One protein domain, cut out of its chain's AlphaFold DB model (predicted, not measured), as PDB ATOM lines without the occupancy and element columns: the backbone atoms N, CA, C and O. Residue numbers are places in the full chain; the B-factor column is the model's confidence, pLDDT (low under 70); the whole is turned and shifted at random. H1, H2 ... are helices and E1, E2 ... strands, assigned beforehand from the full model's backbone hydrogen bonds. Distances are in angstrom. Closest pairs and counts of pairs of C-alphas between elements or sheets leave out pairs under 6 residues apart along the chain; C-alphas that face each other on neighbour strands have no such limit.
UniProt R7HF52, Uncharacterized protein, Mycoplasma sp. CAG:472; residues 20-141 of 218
ATOM      1  N   ASP A  20     270.437 201.534 237.747       58.25
ATOM      2  CA  ASP A  20     269.764 200.748 236.733       58.25
ATOM      3  C   ASP A  20     269.386 199.421 237.399       58.25
ATOM      4  O   ASP A  20     270.141 198.446 237.409       58.25
ATOM      5  N   THR A  21     268.277 199.429 238.138       78.44
ATOM      6  CA  THR A  21     267.733 198.222 238.750       78.44
ATOM      7  C   THR A  21     267.040 197.432 237.660       78.44
ATOM      8  O   THR A  21     265.829 197.504 237.484       78.44
ATOM      9  N   ASP A  22     267.831 196.663 236.917       88.56
ATOM     10  CA  ASP A  22     267.313 195.585 236.091       88.56
ATOM     11  C   ASP A  22     266.626 194.563 237.016       88.56
ATOM     12  O   ASP A  22     267.284 193.764 237.691       88.56
ATOM     13  N   ILE A  23     265.294 194.602 237.047       94.25
ATOM     14  CA  ILE A  23     264.444 193.742 237.881       94.25
ATOM     15  C   ILE A  23     264.232 192.336 237.312       94.25
ATOM     16  O   ILE A  23     263.543 191.535 237.941       94.25
ATOM     17  N   ARG A  24     264.795 192.014 236.137       95.81
ATOM     18  CA  ARG A  24     264.557 190.710 235.509       95.81
ATOM     19  C   ARG A  24     265.051 189.560 236.381       95.81
ATOM     20  O   ARG A  24     266.179 189.627 236.878       95.81
ATOM     21  N   LEU A  25     264.257 188.504 236.522       95.81
ATOM     22  CA  LEU A  25     264.644 187.304 237.271       95.81
ATOM     23  C   LEU A  25     265.674 186.485 236.483       95.81
ATOM     24  O   LEU A  25     266.730 186.145 237.011       95.81
ATOM     25  N   ASP A  26     265.409 186.243 235.199       96.06
ATOM     26  CA  ASP A  26     266.338 185.627 234.251       96.06
ATOM     27  C   ASP A  26     266.977 186.696 233.353       96.06
ATOM     28  O   ASP A  26     266.326 187.289 232.493       96.06
ATOM     29  N   LYS A  27     268.283 186.928 233.515       95.19
ATOM     30  CA  LYS A  27     269.026 187.945 232.748       95.19
ATOM     31  C   LYS A  27     269.231 187.593 231.273       95.19
ATOM     32  O   LYS A  27     269.618 188.464 230.495       95.19
ATOM     33  N   THR A  28     268.980 186.344 230.885       96.00
ATOM     34  CA  THR A  28     269.092 185.876 229.495       96.00
ATOM     35  C   THR A  28     267.815 186.094 228.687       96.00
ATOM     36  O   THR A  28     267.831 185.969 227.463       96.00
ATOM     37  N   LYS A  29     266.711 186.434 229.358       96.81
ATOM     38  CA  LYS A  29     265.407 186.690 228.751       96.81
ATOM     39  C   LYS A  29     265.055 188.168 228.839       96.81
ATOM     40  O   LYS A  29     265.607 188.919 229.647       96.81
ATOM     41  N   ASP A  30     264.133 188.599 227.991       95.88
ATOM     42  CA  ASP A  30     263.555 189.935 228.103       95.88
ATOM     43  C   ASP A  30     262.596 190.010 229.307       95.88
ATOM     44  O   ASP A  30     262.347 189.014 229.990       95.88
ATOM     45  N   TYR A  31     262.079 191.199 229.600       96.44
ATOM     46  CA  TYR A  31     261.109 191.439 230.666       96.44
ATOM     47  C   TYR A  31     259.792 190.696 230.443       96.44
ATOM     48  O   TYR A  31     259.186 190.233 231.405       96.44
ATOM     49  N   ILE A  32     259.367 190.573 229.186       97.81
ATOM     50  CA  ILE A  32     258.240 189.740 228.772       97.81
ATOM     51  C   ILE A  32     258.722 188.883 227.607       97.81
ATOM     52  O   ILE A  32     259.362 189.392 226.690       97.81
ATOM     53  N   TYR A  33     258.451 187.584 227.643       97.44
ATOM     54  CA  TYR A  33     258.854 186.672 226.574       97.44
ATOM     55  C   TYR A  33     257.838 185.552 226.371       97.44
ATOM     56  O   TYR A  33     257.039 185.241 227.258       97.44
ATOM     57  N   TYR A  34     257.888 184.932 225.195       97.56
ATOM     58  CA  TYR A  34     256.996 183.837 224.831       97.56
ATOM     59  C   TYR A  34     257.663 182.473 225.029       97.56
ATOM     60  O   TYR A  34     258.868 182.326 224.803       97.56
ATOM     61  N   SER A  35     256.882 181.472 225.422       97.06
ATOM     62  CA  SER A  35     257.279 180.059 225.433       97.06
ATOM     63  C   SER A  35     256.163 179.180 224.873       97.06
ATOM     64  O   SER A  35     255.051 179.657 224.654       97.06
ATOM     65  N   ASP A  36     256.470 177.904 224.631       96.06
ATOM     66  CA  ASP A  36     255.482 176.880 224.256       96.06
ATOM     67  C   ASP A  36     254.630 177.277 223.041       96.06
ATOM     68  O   ASP A  36     253.408 177.152 223.046       96.06
ATOM     69  N   VAL A  37     255.289 177.809 222.008       96.56
ATOM     70  CA  VAL A  37     254.626 178.271 220.785       96.56
ATOM     71  C   VAL A  37     254.072 177.076 220.015       96.56
ATOM     72  O   VAL A  37     254.820 176.191 219.600       96.56
ATOM     73  N   ASN A  38     252.762 177.083 219.800       96.25
ATOM     74  CA  ASN A  38     252.032 176.126 218.990       96.25
ATOM     75  C   ASN A  38     251.367 176.854 217.820       96.25
ATOM     76  O   ASN A  38     250.385 177.573 218.010       96.25
ATOM     77  N   VAL A  39     251.905 176.667 216.617       95.31
ATOM     78  CA  VAL A  39     251.370 177.267 215.392       95.31
ATOM     79  C   VAL A  39     250.247 176.384 214.861       95.31
ATOM     80  O   VAL A  39     250.473 175.217 214.549       95.31
ATOM     81  N   VAL A  40     249.045 176.949 214.765       93.31
ATOM     82  CA  VAL A  40     247.861 176.279 214.214       93.31
ATOM     83  C   VAL A  40     247.708 176.564 212.728       93.31
ATOM     84  O   VAL A  40     247.487 175.638 211.957       93.31
ATOM     85  N   GLU A  41     247.873 177.822 212.320       92.88
ATOM     86  CA  GLU A  41     247.855 178.209 210.910       92.88
ATOM     87  C   GLU A  41     248.882 179.313 210.660       92.88
ATOM     88  O   GLU A  41     248.753 180.432 211.162       92.88
ATOM     89  N   GLY A  42     249.921 178.982 209.893       89.50
ATOM     90  CA  GLY A  42     251.065 179.856 209.664       89.50
ATOM     91  C   GLY A  42     250.755 181.035 208.745       89.50
ATOM     92  O   GLY A  42     251.267 182.125 208.983       89.50
ATOM     93  N   GLU A  43     249.901 180.859 207.731       88.94
ATOM     94  CA  GLU A  43     249.589 181.944 206.784       88.94
ATOM     95  C   GLU A  43     248.767 183.063 207.429       88.94
ATOM     96  O   GLU A  43     248.919 184.240 207.098       88.94
ATOM     97  N   LEU A  44     247.923 182.695 208.390       90.31
ATOM     98  CA  LEU A  44     247.100 183.626 209.157       90.31
ATOM     99  C   LEU A  44     247.789 184.105 210.441       90.31
ATOM    100  O   LEU A  44     247.284 185.018 211.109       90.31
ATOM    101  N   ASP A  45     248.949 183.522 210.767       93.12
ATOM    102  CA  ASP A  45     249.684 183.775 212.005       93.12
ATOM    103  C   ASP A  45     248.762 183.545 213.224       93.12
ATOM    104  O   ASP A  45     248.583 184.395 214.103       93.12
ATOM    105  N   ILE A  46     248.094 182.382 213.201       95.56
ATOM    106  CA  ILE A  46     247.282 181.840 214.291       95.56
ATOM    107  C   ILE A  46     248.171 180.880 215.072       95.56
ATOM    108  O   ILE A  46     248.415 179.739 214.668       95.56
ATOM    109  N   GLU A  47     248.638 181.352 216.218       96.31
ATOM    110  CA  GLU A  47     249.462 180.592 217.144       96.31
ATOM    111  C   GLU A  47     249.008 180.806 218.588       96.31
ATOM    112  O   GLU A  47     248.463 181.850 218.950       96.31
ATOM    113  N   TYR A  48     249.266 179.804 219.422       98.00
ATOM    114  CA  TYR A  48     249.050 179.852 220.862       98.00
ATOM    115  C   TYR A  48     250.398 179.776 221.556       98.00
ATOM    116  O   TYR A  48     251.208 178.907 221.244       98.00
ATOM    117  N   LYS A  49     250.650 180.681 222.499       97.44
ATOM    118  CA  LYS A  49     251.930 180.750 223.211       97.44
ATOM    119  C   LYS A  49     251.748 181.257 224.629       97.44
ATOM    120  O   LYS A  49     250.884 182.089 224.892       97.44
ATOM    121  N   ASN A  50     252.588 180.772 225.530       97.12
ATOM    122  CA  ASN A  50     252.602 181.215 226.913       97.12
ATOM    123  C   ASN A  50     253.324 182.556 227.029       97.12
ATOM    124  O   ASN A  50     254.426 182.738 226.510       97.12
ATOM    125  N   ILE A  51     252.703 183.486 227.744       97.81
ATOM    126  CA  ILE A  51     253.264 184.774 228.131       97.81
ATOM    127  C   ILE A  51     253.963 184.615 229.473       97.81
ATOM    128  O   ILE A  51     253.354 184.212 230.464       97.81
ATOM    129  N   ASN A  52     255.241 184.972 229.510       97.75
ATOM    130  CA  ASN A  52     256.042 184.959 230.723       97.75
ATOM    131  C   ASN A  52     256.414 186.390 231.097       97.75
ATOM    132  O   ASN A  52     256.999 187.105 230.284       97.75
ATOM    133  N   ILE A  53     256.111 186.783 232.334       97.88
ATOM    134  CA  ILE A  53     256.581 188.033 232.933       97.88
ATOM    135  C   ILE A  53     257.809 187.705 233.779       97.88
ATOM    136  O   ILE A  53     257.748 186.946 234.740       97.88
ATOM    137  N   ASN A  54     258.953 188.249 233.381       96.81
ATOM    138  CA  ASN A  54     260.266 187.915 233.919       96.81
ATOM    139  C   ASN A  54     260.651 188.794 235.118       96.81
ATOM    140  O   ASN A  54     261.799 189.196 235.258       96.81
ATOM    141  N   PHE A  55     259.692 189.150 235.959       95.62
ATOM    142  CA  PHE A  55     259.871 189.898 237.203       95.62
ATOM    143  C   PHE A  55     258.717 189.543 238.145       95.62
ATOM    144  O   PHE A  55     257.871 188.720 237.805       95.62
ATOM    145  N   GLU A  56     258.702 190.097 239.354       93.31
ATOM    146  CA  GLU A  56     257.630 189.826 240.314       93.31
ATOM    147  C   GLU A  56     256.278 190.371 239.799       93.31
ATOM    148  O   GLU A  56     256.008 191.564 239.896       93.31
ATOM    149  N   ASP A  57     255.443 189.486 239.247       89.75
ATOM    150  CA  ASP A  57     254.096 189.772 238.729       89.75
ATOM    151  C   ASP A  57     253.051 189.679 239.852       89.75
ATOM    152  O   ASP A  57     252.420 188.641 240.069       89.75
ATOM    153  N   LYS A  58     252.906 190.760 240.621       85.00
ATOM    154  CA  LYS A  58     252.054 190.791 241.824       85.00
ATOM    155  C   LYS A  58     250.571 190.690 241.497       85.00
ATOM    156  O   LYS A  58     249.798 190.149 242.286       85.00
ATOM    157  N   GLU A  59     250.182 191.219 240.347       89.75
ATOM    158  CA  GLU A  59     248.809 191.252 239.865       89.75
ATOM    159  C   GLU A  59     248.435 189.992 239.064       89.75
ATOM    160  O   GLU A  59     247.266 189.808 238.724       89.75
ATOM    161  N   GLY A  60     249.396 189.096 238.806       94.62
ATOM    162  CA  GLY A  60     249.167 187.816 238.138       94.62
ATOM    163  C   GLY A  60     248.748 187.965 236.676       94.62
ATOM    164  O   GLY A  60     247.973 187.146 236.171       94.62
ATOM    165  N   VAL A  61     249.234 189.002 235.991       97.31
ATOM    166  CA  VAL A  61     248.914 189.284 234.586       97.31
ATOM    167  C   VAL A  61     249.261 188.098 233.689       97.31
ATOM    168  O   VAL A  61     248.452 187.733 232.838       97.31
ATOM    169  N   ALA A  62     250.404 187.441 233.900       97.38
ATOM    170  CA  ALA A  62     250.781 186.268 233.112       97.38
ATOM    171  C   ALA A  62     249.748 185.140 233.258       97.38
ATOM    172  O   ALA A  62     249.343 184.535 232.269       97.38
ATOM    173  N   ALA A  63     249.254 184.891 234.476       97.81
ATOM    174  CA  ALA A  63     248.237 183.871 234.723       97.81
ATOM    175  C   ALA A  63     246.889 184.225 234.072       97.81
ATOM    176  O   ALA A  63     246.241 183.348 233.500       97.81
ATOM    177  N   ILE A  64     246.483 185.498 234.124       97.56
ATOM    178  CA  ILE A  64     245.255 185.990 233.480       97.56
ATOM    179  C   ILE A  64     245.332 185.776 231.965       97.56
ATOM    180  O   ILE A  64     244.446 185.147 231.385       97.56
ATOM    181  N   VAL A  65     246.409 186.256 231.338       98.06
ATOM    182  CA  VAL A  65     246.583 186.192 229.883       98.06
ATOM    183  C   VAL A  65     246.746 184.746 229.408       98.06
ATOM    184  O   VAL A  65     246.148 184.362 228.404       98.06
ATOM    185  N   ASN A  66     247.491 183.914 230.142       98.19
ATOM    186  CA  ASN A  66     247.690 182.511 229.771       98.19
ATOM    187  C   ASN A  66     246.418 181.681 229.919       98.19
ATOM    188  O   ASN A  66     246.176 180.814 229.085       98.19
ATOM    189  N   LYS A  67     245.578 181.961 230.921       98.19
ATOM    190  CA  LYS A  67     244.275 181.301 231.043       98.19
ATOM    191  C   LYS A  67     243.388 181.603 229.837       98.19
ATOM    192  O   LYS A  67     242.769 180.696 229.289       98.19
ATOM    193  N   GLU A  68     243.338 182.860 229.407       97.50
ATOM    194  CA  GLU A  68     242.568 183.228 228.221       97.50
ATOM    195  C   GLU A  68     243.144 182.593 226.945       97.50
ATOM    196  O   GLU A  68     242.392 182.059 226.132       97.50
ATOM    197  N   ASN A  69     244.471 182.583 226.789       97.62
ATOM    198  CA  ASN A  69     245.130 181.897 225.678       97.62
ATOM    199  C   ASN A  69     244.823 180.388 225.675       97.62
ATOM    200  O   ASN A  69     244.561 179.813 224.622       97.62
ATOM    201  N   GLU A  70     244.785 179.748 226.846       97.81
ATOM    202  CA  GLU A  70     244.398 178.341 226.984       97.81
ATOM    203  C   GLU A  70     242.942 178.114 226.544       97.81
ATOM    204  O   GLU A  70     242.648 177.151 225.834       97.81
ATOM    205  N   GLU A  71     242.018 179.001 226.917       97.81
ATOM    206  CA  GLU A  71     240.621 178.938 226.474       97.81
ATOM    207  C   GLU A  71     240.498 179.132 224.954       97.81
ATOM    208  O   GLU A  71     239.779 178.380 224.293       97.81
ATOM    209  N   MET A  72     241.244 180.079 224.378       97.75
ATOM    210  CA  MET A  72     241.308 180.282 222.928       97.75
ATOM    211  C   MET A  72     241.922 179.081 222.202       97.75
ATOM    212  O   MET A  72     241.427 178.708 221.142       97.75
ATOM    213  N   SER A  73     242.918 178.407 222.781       97.19
ATOM    214  CA  SER A  73     243.568 177.235 222.170       97.19
ATOM    215  C   SER A  73     242.638 176.037 221.956       97.19
ATOM    216  O   SER A  73     242.927 175.158 221.150       97.19
ATOM    217  N   LYS A  74     241.490 176.021 222.643       97.62
ATOM    218  CA  LYS A  74     240.442 174.995 222.521       97.62
ATOM    219  C   LYS A  74     239.395 175.330 221.453       97.62
ATOM    220  O   LYS A  74     238.484 174.540 221.233       97.62
ATOM    221  N   SER A  75     239.480 176.510 220.841       97.38
ATOM    222  CA  SER A  75     238.508 177.004 219.861       97.38
ATOM    223  C   SER A  75     238.728 176.616 218.390       97.38
ATOM    224  O   SER A  75     237.752 176.748 217.653       97.38
ATOM    225  N   PRO A  76     239.917 176.170 217.922       96.56
ATOM    226  CA  PRO A  76     240.078 175.712 216.547       96.56
ATOM    227  C   PRO A  76     239.105 174.588 216.181       96.56
ATOM    228  O   PRO A  76     239.007 173.582 216.885       96.56
ATOM    229  N   VAL A  77     238.419 174.747 215.053       96.38
ATOM    230  CA  VAL A  77     237.530 173.743 214.457       96.38
ATOM    231  C   VAL A  77     238.033 173.418 213.058       96.38
ATOM    232  O   VAL A  77     238.267 174.338 212.276       96.38
ATOM    233  N   TYR A  78     238.145 172.130 212.737       95.00
ATOM    234  CA  TYR A  78     238.607 171.641 211.437       95.00
ATOM    235  C   TYR A  78     237.525 170.818 210.736       95.00
ATOM    236  O   TYR A  78     236.779 170.095 211.398       95.00
ATOM    237  N   ASP A  79     237.468 170.906 209.407       93.75
ATOM    238  CA  ASP A  79     236.598 170.086 208.556       93.75
ATOM    239  C   ASP A  79     237.289 169.753 207.225       93.75
ATOM    240  O   ASP A  79     237.344 170.566 206.301       93.75
ATOM    241  N   GLU A  80     237.797 168.524 207.126       89.94
ATOM    242  CA  GLU A  80     238.495 168.009 205.940       89.94
ATOM    243  C   GLU A  80     237.584 167.855 204.714       89.94
ATOM    244  O   GLU A  80     238.068 167.744 203.590       89.94
ATOM    245  N   THR A  81     236.263 167.845 204.911       92.25
ATOM    246  CA  THR A  81     235.289 167.703 203.820       92.25
ATOM    247  C   THR A  81     234.901 169.037 203.194       92.25
ATOM    248  O   THR A  81     234.266 169.065 202.139       92.25
ATOM    249  N   ASN A  82     235.286 170.148 203.824       87.94
ATOM    250  CA  ASN A  82     234.987 171.476 203.328       87.94
ATOM    251  C   ASN A  82     236.041 171.927 202.308       87.94
ATOM    252  O   ASN A  82     237.121 172.394 202.667       87.94
ATOM    253  N   GLU A  83     235.697 171.823 201.024       83.56
ATOM    254  CA  GLU A  83     236.557 172.235 199.906       83.56
ATOM    255  C   GLU A  83     236.807 173.755 199.844       83.56
ATOM    256  O   GLU A  83     237.755 174.189 199.196       83.56
ATOM    257  N   GLU A  84     235.997 174.579 200.524       83.81
ATOM    258  CA  GLU A  84     236.209 176.035 200.610       83.81
ATOM    259  C   GLU A  84     237.227 176.418 201.704       83.81
ATOM    260  O   GLU A  84     237.702 177.558 201.744       83.81
ATOM    261  N   ALA A  85     237.572 175.490 202.606       80.81
ATOM    262  CA  ALA A  85     238.486 175.729 203.718       80.81
ATOM    263  C   ALA A  85     239.954 175.675 203.258       80.81
ATOM    264  O   ALA A  85     240.630 174.652 203.352       80.81
ATOM    265  N   ASN A  86     240.461 176.813 202.781       78.06
ATOM    266  CA  ASN A  86     241.789 176.920 202.163       78.06
ATOM    267  C   ASN A  86     242.977 176.979 203.150       78.06
ATOM    268  O   ASN A  86     244.119 177.044 202.709       78.06
ATOM    269  N   TYR A  87     242.731 176.941 204.464       84.31
ATOM    270  CA  TYR A  87     243.752 177.097 205.510       84.31
ATOM    271  C   TYR A  87     243.894 175.817 206.335       84.31
ATOM    272  O   TYR A  87     243.405 175.736 207.458       84.31
ATOM    273  N   ASN A  88     244.459 174.764 205.733       83.88
ATOM    274  CA  ASN A  88     244.614 173.449 206.373       83.88
ATOM    275  C   ASN A  88     243.309 172.903 206.984       83.88
ATOM    276  O   ASN A  88     243.306 172.347 208.083       83.88
ATOM    277  N   HIS A  89     242.183 173.091 206.287       89.81
ATOM    278  CA  HIS A  89     240.848 172.698 206.748       89.81
ATOM    279  C   HIS A  89     240.355 173.410 208.020       89.81
ATOM    280  O   HIS A  89     239.333 173.012 208.582       89.81
ATOM    281  N   LEU A  90     241.036 174.467 208.477       93.38
ATOM    282  CA  LEU A  90     240.586 175.295 209.588       93.38
ATOM    283  C   LEU A  90     239.322 176.063 209.183       93.38
ATOM    284  O   LEU A  90     239.311 176.837 208.226       93.38
ATOM    285  N   ILE A  91     238.254 175.867 209.950       95.44
ATOM    286  CA  ILE A  91     236.949 176.505 209.753       95.44
ATOM    287  C   ILE A  91     236.831 177.769 210.583       95.44
ATOM    288  O   ILE A  91     236.400 178.805 210.085       95.44
ATOM    289  N   SER A  92     237.194 177.687 211.859       96.12
ATOM    290  CA  SER A  92     237.181 178.833 212.757       96.12
ATOM    291  C   SER A  92     238.182 178.646 213.883       96.12
ATOM    292  O   SER A  92     238.547 177.522 214.223       96.12
ATOM    293  N   ALA A  93     238.634 179.758 214.448       97.44
ATOM    294  CA  ALA A  93     239.471 179.789 215.639       97.44
ATOM    295  C   ALA A  93     239.347 181.154 216.315       97.44
ATOM    296  O   ALA A  93     239.110 182.165 215.666       97.44
ATOM    297  N   LYS A  94     239.566 181.217 217.620       98.12
ATOM    298  CA  LYS A  94     239.875 182.451 218.342       98.12
ATOM    299  C   LYS A  94     241.343 182.439 218.707       98.12
ATOM    300  O   LYS A  94     241.892 181.389 219.043       98.12
ATOM    301  N   PHE A  95     241.966 183.600 218.644       97.94
ATOM    302  CA  PHE A  95     243.388 183.741 218.913       97.94
ATOM    303  C   PHE A  95     243.715 185.170 219.333       97.94
ATOM    304  O   PHE A  95     242.912 186.093 219.154       97.94
ATOM    305  N   ALA A  96     244.905 185.344 219.897       97.81
ATOM    306  CA  ALA A  96     245.418 186.642 220.282       97.81
ATOM    307  C   ALA A  96     246.784 186.891 219.643       97.81
ATOM    308  O   ALA A  96     247.615 185.989 219.551       97.81
ATOM    309  N   LYS A  97     247.023 188.136 219.232       97.12
ATOM    310  CA  LYS A  97     248.348 188.623 218.851       97.12
ATOM    311  C   LYS A  97     248.861 189.554 219.933       97.12
ATOM    312  O   LYS A  97     248.119 190.380 220.466       97.12
ATOM    313  N   TYR A  98     250.141 189.417 220.234       97.19
ATOM    314  CA  TYR A  98     250.786 190.101 221.342       97.19
ATOM    315  C   TYR A  98     251.814 191.089 220.811       97.19
ATOM    316  O   TYR A  98     252.628 190.732 219.960       97.19
ATOM    317  N   GLU A  99     251.805 192.304 221.343       96.75
ATOM    318  CA  GLU A  99     252.839 193.306 221.096       96.75
ATOM    319  C   GLU A  99     253.465 193.705 222.431       96.75
ATOM    320  O   GLU A  99     252.759 193.997 223.398       96.75
ATOM    321  N   ILE A 100     254.798 193.692 222.486       97.69
ATOM    322  CA  ILE A 100     255.563 194.162 223.640       97.69
ATOM    323  C   ILE A 100     256.226 195.478 223.241       97.69
ATOM    324  O   ILE A 100     257.013 195.524 222.296       97.69
ATOM    325  N   ILE A 101     255.908 196.549 223.961       97.56
ATOM    326  CA  ILE A 101     256.420 197.894 223.688       97.56
ATOM    327  C   ILE A 101     257.307 198.317 224.851       97.56
ATOM    328  O   ILE A 101     256.893 198.283 226.008       97.56
ATOM    329  N   HIS A 102     258.521 198.759 224.536       95.38
ATOM    330  CA  HIS A 102     259.454 199.309 225.512       95.38
ATOM    331  C   HIS A 102     259.595 200.814 225.304       95.38
ATOM    332  O   HIS A 102     259.906 201.261 224.200       95.38
ATOM    333  N   TYR A 103     259.442 201.588 226.376       95.31
ATOM    334  CA  TYR A 103     259.749 203.014 226.362       95.31
ATOM    335  C   TYR A 103     260.288 203.463 227.716       95.31
ATOM    336  O   TYR A 103     259.543 203.469 228.684       95.31
ATOM    337  N   VAL A 104     261.560 203.875 227.778       92.69
ATOM    338  CA  VAL A 104     262.228 204.380 228.998       92.69
ATOM    339  C   VAL A 104     261.931 203.480 230.212       92.69
ATOM    340  O   VAL A 104     262.470 202.373 230.276       92.69
ATOM    341  N   ASP A 105     261.029 203.912 231.099       92.94
ATOM    342  CA  ASP A 105     260.651 203.247 232.351       92.94
ATOM    343  C   ASP A 105     259.384 202.379 232.232       92.94
ATOM    344  O   ASP A 105     258.864 201.905 233.238       92.94
ATOM    345  N   TYR A 106     258.870 202.160 231.021       96.25
ATOM    346  CA  TYR A 106     257.626 201.443 230.750       96.25
ATOM    347  C   TYR A 106     257.865 200.196 229.903       96.25
ATOM    348  O   TYR A 106     258.633 200.206 228.933       96.25
ATOM    349  N   ILE A 107     257.149 199.132 230.254       96.88
ATOM    350  CA  ILE A 107     256.975 197.937 229.428       96.88
ATOM    351  C   ILE A 107     255.481 197.704 229.278       96.88
ATOM    352  O   ILE A 107     254.783 197.501 230.268       96.88
ATOM    353  N   THR A 108     254.995 197.722 228.047       97.81
ATOM    354  CA  THR A 108     253.586 197.498 227.733       97.81
ATOM    355  C   THR A 108     253.423 196.139 227.069       97.81
ATOM    356  O   THR A 108     254.144 195.835 226.122       97.81
ATOM    357  N   LEU A 109     252.444 195.356 227.518       98.25
ATOM    358  CA  LEU A 109     251.913 194.199 226.802       98.25
ATOM    359  C   LEU A 109     250.534 194.553 226.240       98.25
ATOM    360  O   LEU A 109     249.594 194.761 227.005       98.25
ATOM    361  N   VAL A 110     250.411 194.588 224.915       97.94
ATOM    362  CA  VAL A 110     249.131 194.719 224.208       97.94
ATOM    363  C   VAL A 110     248.686 193.332 223.755       97.94
ATOM    364  O   VAL A 110     249.432 192.631 223.071       97.94
ATOM    365  N   VAL A 111     247.469 192.938 224.124       97.94
ATOM    366  CA  VAL A 111     246.839 191.664 223.756       97.94
ATOM    367  C   VAL A 111     245.686 191.956 222.803       97.94
ATOM    368  O   VAL A 111     244.588 192.285 223.243       97.94
ATOM    369  N   ASN A 112     245.920 191.863 221.496       97.31
ATOM    370  CA  ASN A 112     244.885 192.048 220.480       97.31
ATOM    371  C   ASN A 112     244.170 190.725 220.212       97.31
ATOM    372  O   ASN A 112     244.827 189.719 219.966       97.31
ATOM    373  N   LYS A 113     242.838 190.718 220.236       97.06
ATOM    374  CA  LYS A 113     242.029 189.495 220.173       97.06
ATOM    375  C   LYS A 113     241.256 189.422 218.872       97.06
ATOM    376  O   LYS A 113     240.668 190.414 218.437       97.06
ATOM    377  N   TYR A 114     241.194 188.225 218.305       97.50
ATOM    378  CA  TYR A 114     240.619 187.984 216.993       97.50
ATOM    379  C   TYR A 114     239.783 186.707 216.964       97.50
ATOM    380  O   TYR A 114     239.982 185.780 217.754       97.50
ATOM    381  N   SER A 115     238.855 186.667 216.016       96.75
ATOM    382  CA  SER A 115     238.187 185.450 215.571       96.75
ATOM    383  C   SER A 115     238.478 185.255 214.093       96.75
ATOM    384  O   SER A 115     238.287 186.177 213.306       96.75
ATOM    385  N   PHE A 116     238.906 184.058 213.731       95.81
ATOM    386  CA  PHE A 116     238.957 183.570 212.370       95.81
ATOM    387  C   PHE A 116     237.682 182.789 212.042       95.81
ATOM    388  O   PHE A 116     237.199 182.012 212.871       95.81
ATOM    389  N   ASP A 117     237.165 182.995 210.836       93.75
ATOM    390  CA  ASP A 117     236.139 182.177 210.188       93.75
ATOM    391  C   ASP A 117     236.476 182.134 208.694       93.75
ATOM    392  O   ASP A 117     236.742 183.176 208.096       93.75
ATOM    393  N   TYR A 118     236.488 180.952 208.078       91.38
ATOM    394  CA  TYR A 118     236.948 180.781 206.693       91.38
ATOM    395  C   TYR A 118     236.203 181.647 205.658       91.38
ATOM    396  O   TYR A 118     236.740 181.885 204.576       91.38
ATOM    397  N   LYS A 119     235.006 182.160 205.978       88.38
ATOM    398  CA  LYS A 119     234.231 183.058 205.104       88.38
ATOM    399  C   LYS A 119     234.530 184.533 205.327       88.38
ATOM    400  O   LYS A 119     234.557 185.297 204.365       88.38
ATOM    401  N   THR A 120     234.704 184.956 206.577       80.88
ATOM    402  CA  THR A 120     234.935 186.372 206.931       80.88
ATOM    403  C   THR A 120     236.412 186.701 207.153       80.88
ATOM    404  O   THR A 120     236.775 187.868 207.297       80.88
ATOM    405  N   ILE A 121     237.269 185.681 207.117       85.19
ATOM    406  CA  ILE A 121     238.706 185.695 207.373       85.19
ATOM    407  C   ILE A 121     239.000 186.092 208.814       85.19
ATOM    408  O   ILE A 121     239.155 185.207 209.637       85.19
ATOM    409  N   ILE A 122     239.072 187.377 209.166       91.88
ATOM    410  CA  ILE A 122     239.421 187.803 210.530       91.88
ATOM    411  C   ILE A 122     238.480 188.907 211.003       91.88
ATOM    412  O   ILE A 122     238.299 189.929 210.346       91.88
ATOM    413  N   THR A 123     237.926 188.715 212.197       94.44
ATOM    414  CA  THR A 123     237.143 189.704 212.941       94.44
ATOM    415  C   THR A 123     237.905 190.137 214.189       94.44
ATOM    416  O   THR A 123     238.371 189.296 214.960       94.44
ATOM    417  N   THR A 124     237.999 191.447 214.423       95.25
ATOM    418  CA  THR A 124     238.592 192.004 215.647       95.25
ATOM    419  C   THR A 124     237.610 191.891 216.813       95.25
ATOM    420  O   THR A 124     236.476 192.356 216.727       95.25
ATOM    421  N   LEU A 125     238.046 191.301 217.926       94.38
ATOM    422  CA  LEU A 125     237.240 191.150 219.145       94.38
ATOM    423  C   LEU A 125     237.541 192.227 220.198       94.38
ATOM    424  O   LEU A 125     236.751 192.424 221.119       94.38
ATOM    425  N   GLY A 126     238.676 192.917 220.068       93.69
ATOM    426  CA  GLY A 126     239.114 193.996 220.951       93.69
ATOM    427  C   GLY A 126     240.566 193.824 221.376       93.69
ATOM    428  O   GLY A 126     241.340 193.115 220.728       93.69
ATOM    429  N   SER A 127     240.938 194.470 222.474       94.75
ATOM    430  CA  SER A 127     242.245 194.298 223.099       94.75
ATOM    431  C   SER A 127     242.159 194.380 224.621       94.75
ATOM    432  O   SER A 127     241.164 194.856 225.169       94.75
ATOM    433  N   ASP A 128     243.203 193.912 225.296       96.06
ATOM    434  CA  ASP A 128     243.530 194.273 226.676       96.06
ATOM    435  C   ASP A 128     244.979 194.763 226.713       96.06
ATOM    436  O   ASP A 128     245.799 194.355 225.885       96.06
ATOM    437  N   VAL A 129     245.298 195.663 227.643       97.06
ATOM    438  CA  VAL A 129     246.634 196.259 227.732       97.06
ATOM    439  C   VAL A 129     247.110 196.307 229.177       97.06
ATOM    440  O   VAL A 129     246.345 196.638 230.080       97.06
ATOM    441  N   TYR A 130     248.388 195.992 229.378       97.88
ATOM    442  CA  TYR A 130     249.046 195.978 230.681       97.88
ATOM    443  C   TYR A 130     250.326 196.800 230.608       97.88
ATOM    444  O   TYR A 130     251.160 196.555 229.738       97.88
ATOM    445  N   VAL A 131     250.487 197.767 231.511       98.19
ATOM    446  CA  VAL A 131     251.640 198.677 231.518       98.19
ATOM    447  C   VAL A 131     252.394 198.524 232.824       98.19
ATOM    448  O   VAL A 131     251.871 198.846 233.885       98.19
ATOM    449  N   PHE A 132     253.638 198.077 232.748       97.62
ATOM    450  CA  PHE A 132     254.497 197.871 233.904       97.62
ATOM    451  C   PHE A 132     255.545 198.966 234.016       97.62
ATOM    452  O   PHE A 132     256.121 199.411 233.022       97.62
ATOM    453  N   ASP A 133     255.836 199.348 235.252       95.50
ATOM    454  CA  ASP A 133     257.032 200.093 235.597       95.50
ATOM    455  C   ASP A 133     258.262 199.182 235.498       95.50
ATOM    456  O   ASP A 133     258.403 198.203 236.233       95.50
ATOM    457  N   LYS A 134     259.186 199.519 234.605       91.81
ATOM    458  CA  LYS A 134     260.390 198.738 234.305       91.81
ATOM    459  C   LYS A 134     261.378 198.662 235.470       91.81
ATOM    460  O   LYS A 134     262.230 197.774 235.479       91.81
ATOM    461  N   THR A 135     261.279 199.570 236.441       91.75
ATOM    462  CA  THR A 135     262.202 199.658 237.581       91.75
ATOM    463  C   THR A 135     261.678 198.961 238.830       91.75
ATOM    464  O   THR A 135     262.466 198.535 239.669       91.75
ATOM    465  N   THR A 136     260.356 198.839 238.967       93.25
ATOM    466  CA  THR A 136     259.707 198.284 240.165       93.25
ATOM    467  C   THR A 136     258.858 197.048 239.890       93.25
ATOM    468  O   THR A 136     258.500 196.348 240.835       93.25
ATOM    469  N   GLY A 137     258.514 196.780 238.628       93.94
ATOM    470  CA  GLY A 137     257.603 195.710 238.220       93.94
ATOM    471  C   GLY A 137     256.131 196.018 238.491       93.94
ATOM    472  O   GLY A 137     255.276 195.187 238.214       93.94
ATOM    473  N   LYS A 138     255.815 197.203 239.028       95.56
ATOM    474  CA  LYS A 138     254.445 197.599 239.361       95.56
ATOM    475  C   LYS A 138     253.584 197.699 238.099       95.56
ATOM    476  O   LYS A 138     253.968 198.400 237.164       95.56
ATOM    477  N   LEU A 139     252.390 197.109 238.122       97.31
ATOM    478  CA  LEU A 139     251.357 197.359 237.119       97.31
ATOM    479  C   LEU A 139     250.702 198.734 237.343       97.31
ATOM    480  O   LEU A 139     250.188 199.028 238.424       97.31
ATOM    481  N   TYR A 140     250.710 199.578 236.315       97.31
ATOM    482  CA  TYR A 140     249.989 200.843 236.305       97.31
ATOM    483  C   TYR A 140     248.508 200.628 236.005       97.31
ATOM    484  O   TYR A 140     248.148 199.900 235.082       97.31
ATOM    485  N   ASN A 141     247.649 201.331 236.742       95.94
ATOM    486  CA  ASN A 141     246.246 201.477 236.360       95.94
ATOM    487  C   ASN A 141     246.008 202.757 235.535       95.94
ATOM    488  O   ASN A 141     246.860 203.645 235.452       95.94
TER     489      ASN A 141
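This is residues 20 to 141 of the 218 residues of an uncharacterized protein of Mycoplasma sp. CAG:472 (UniProt R7HF52). What is the shape? It is a rod: the long, twisted sheet E3 E4 E5, antiparallel, is partly face to face with the shorter hairpin E1 and E2 in a loose sandwich, and H1 packs on E2 and E3. What is printed? 122 residues, mostly strand, run E1 E2 H1 E3 E4 E5, only just loose, close to compact; the radius of gyration of the C-alphas is 16.7 A, the spans 57 by 26 by 21 A.

Where are the elements? E1 is residues 32 to 41, beginning at C-alpha 32 (258.240, 189.740, 228.772); E2 is 46 to 53, H1 61 to 73, E3 90 to 103, E4 106 to 117, E5 121 to 133, ending at C-alpha 133 (257.032, 200.093, 235.597). Which is longest? E3, 37.6 A from first to last C-alpha.

Which strands pair? Within hydrogen-bond range are N 35 and O 50 of E1 and E2, 3.0 A, and in the meander E3 E4 E5, antiparallel neighbours in turn, N 97 and O 112, 2.8 A, and N 109 and O 130, 2.8 A. Where is H1? On one face of that sheet, two layers, height 8.2 A; every O i to N i+4 pair is within range.

Any cut? The printed part has no cut. What is long or uncertain? The link H1 to E3 is long, 16 residues; residue 20 is under pLDDT 70.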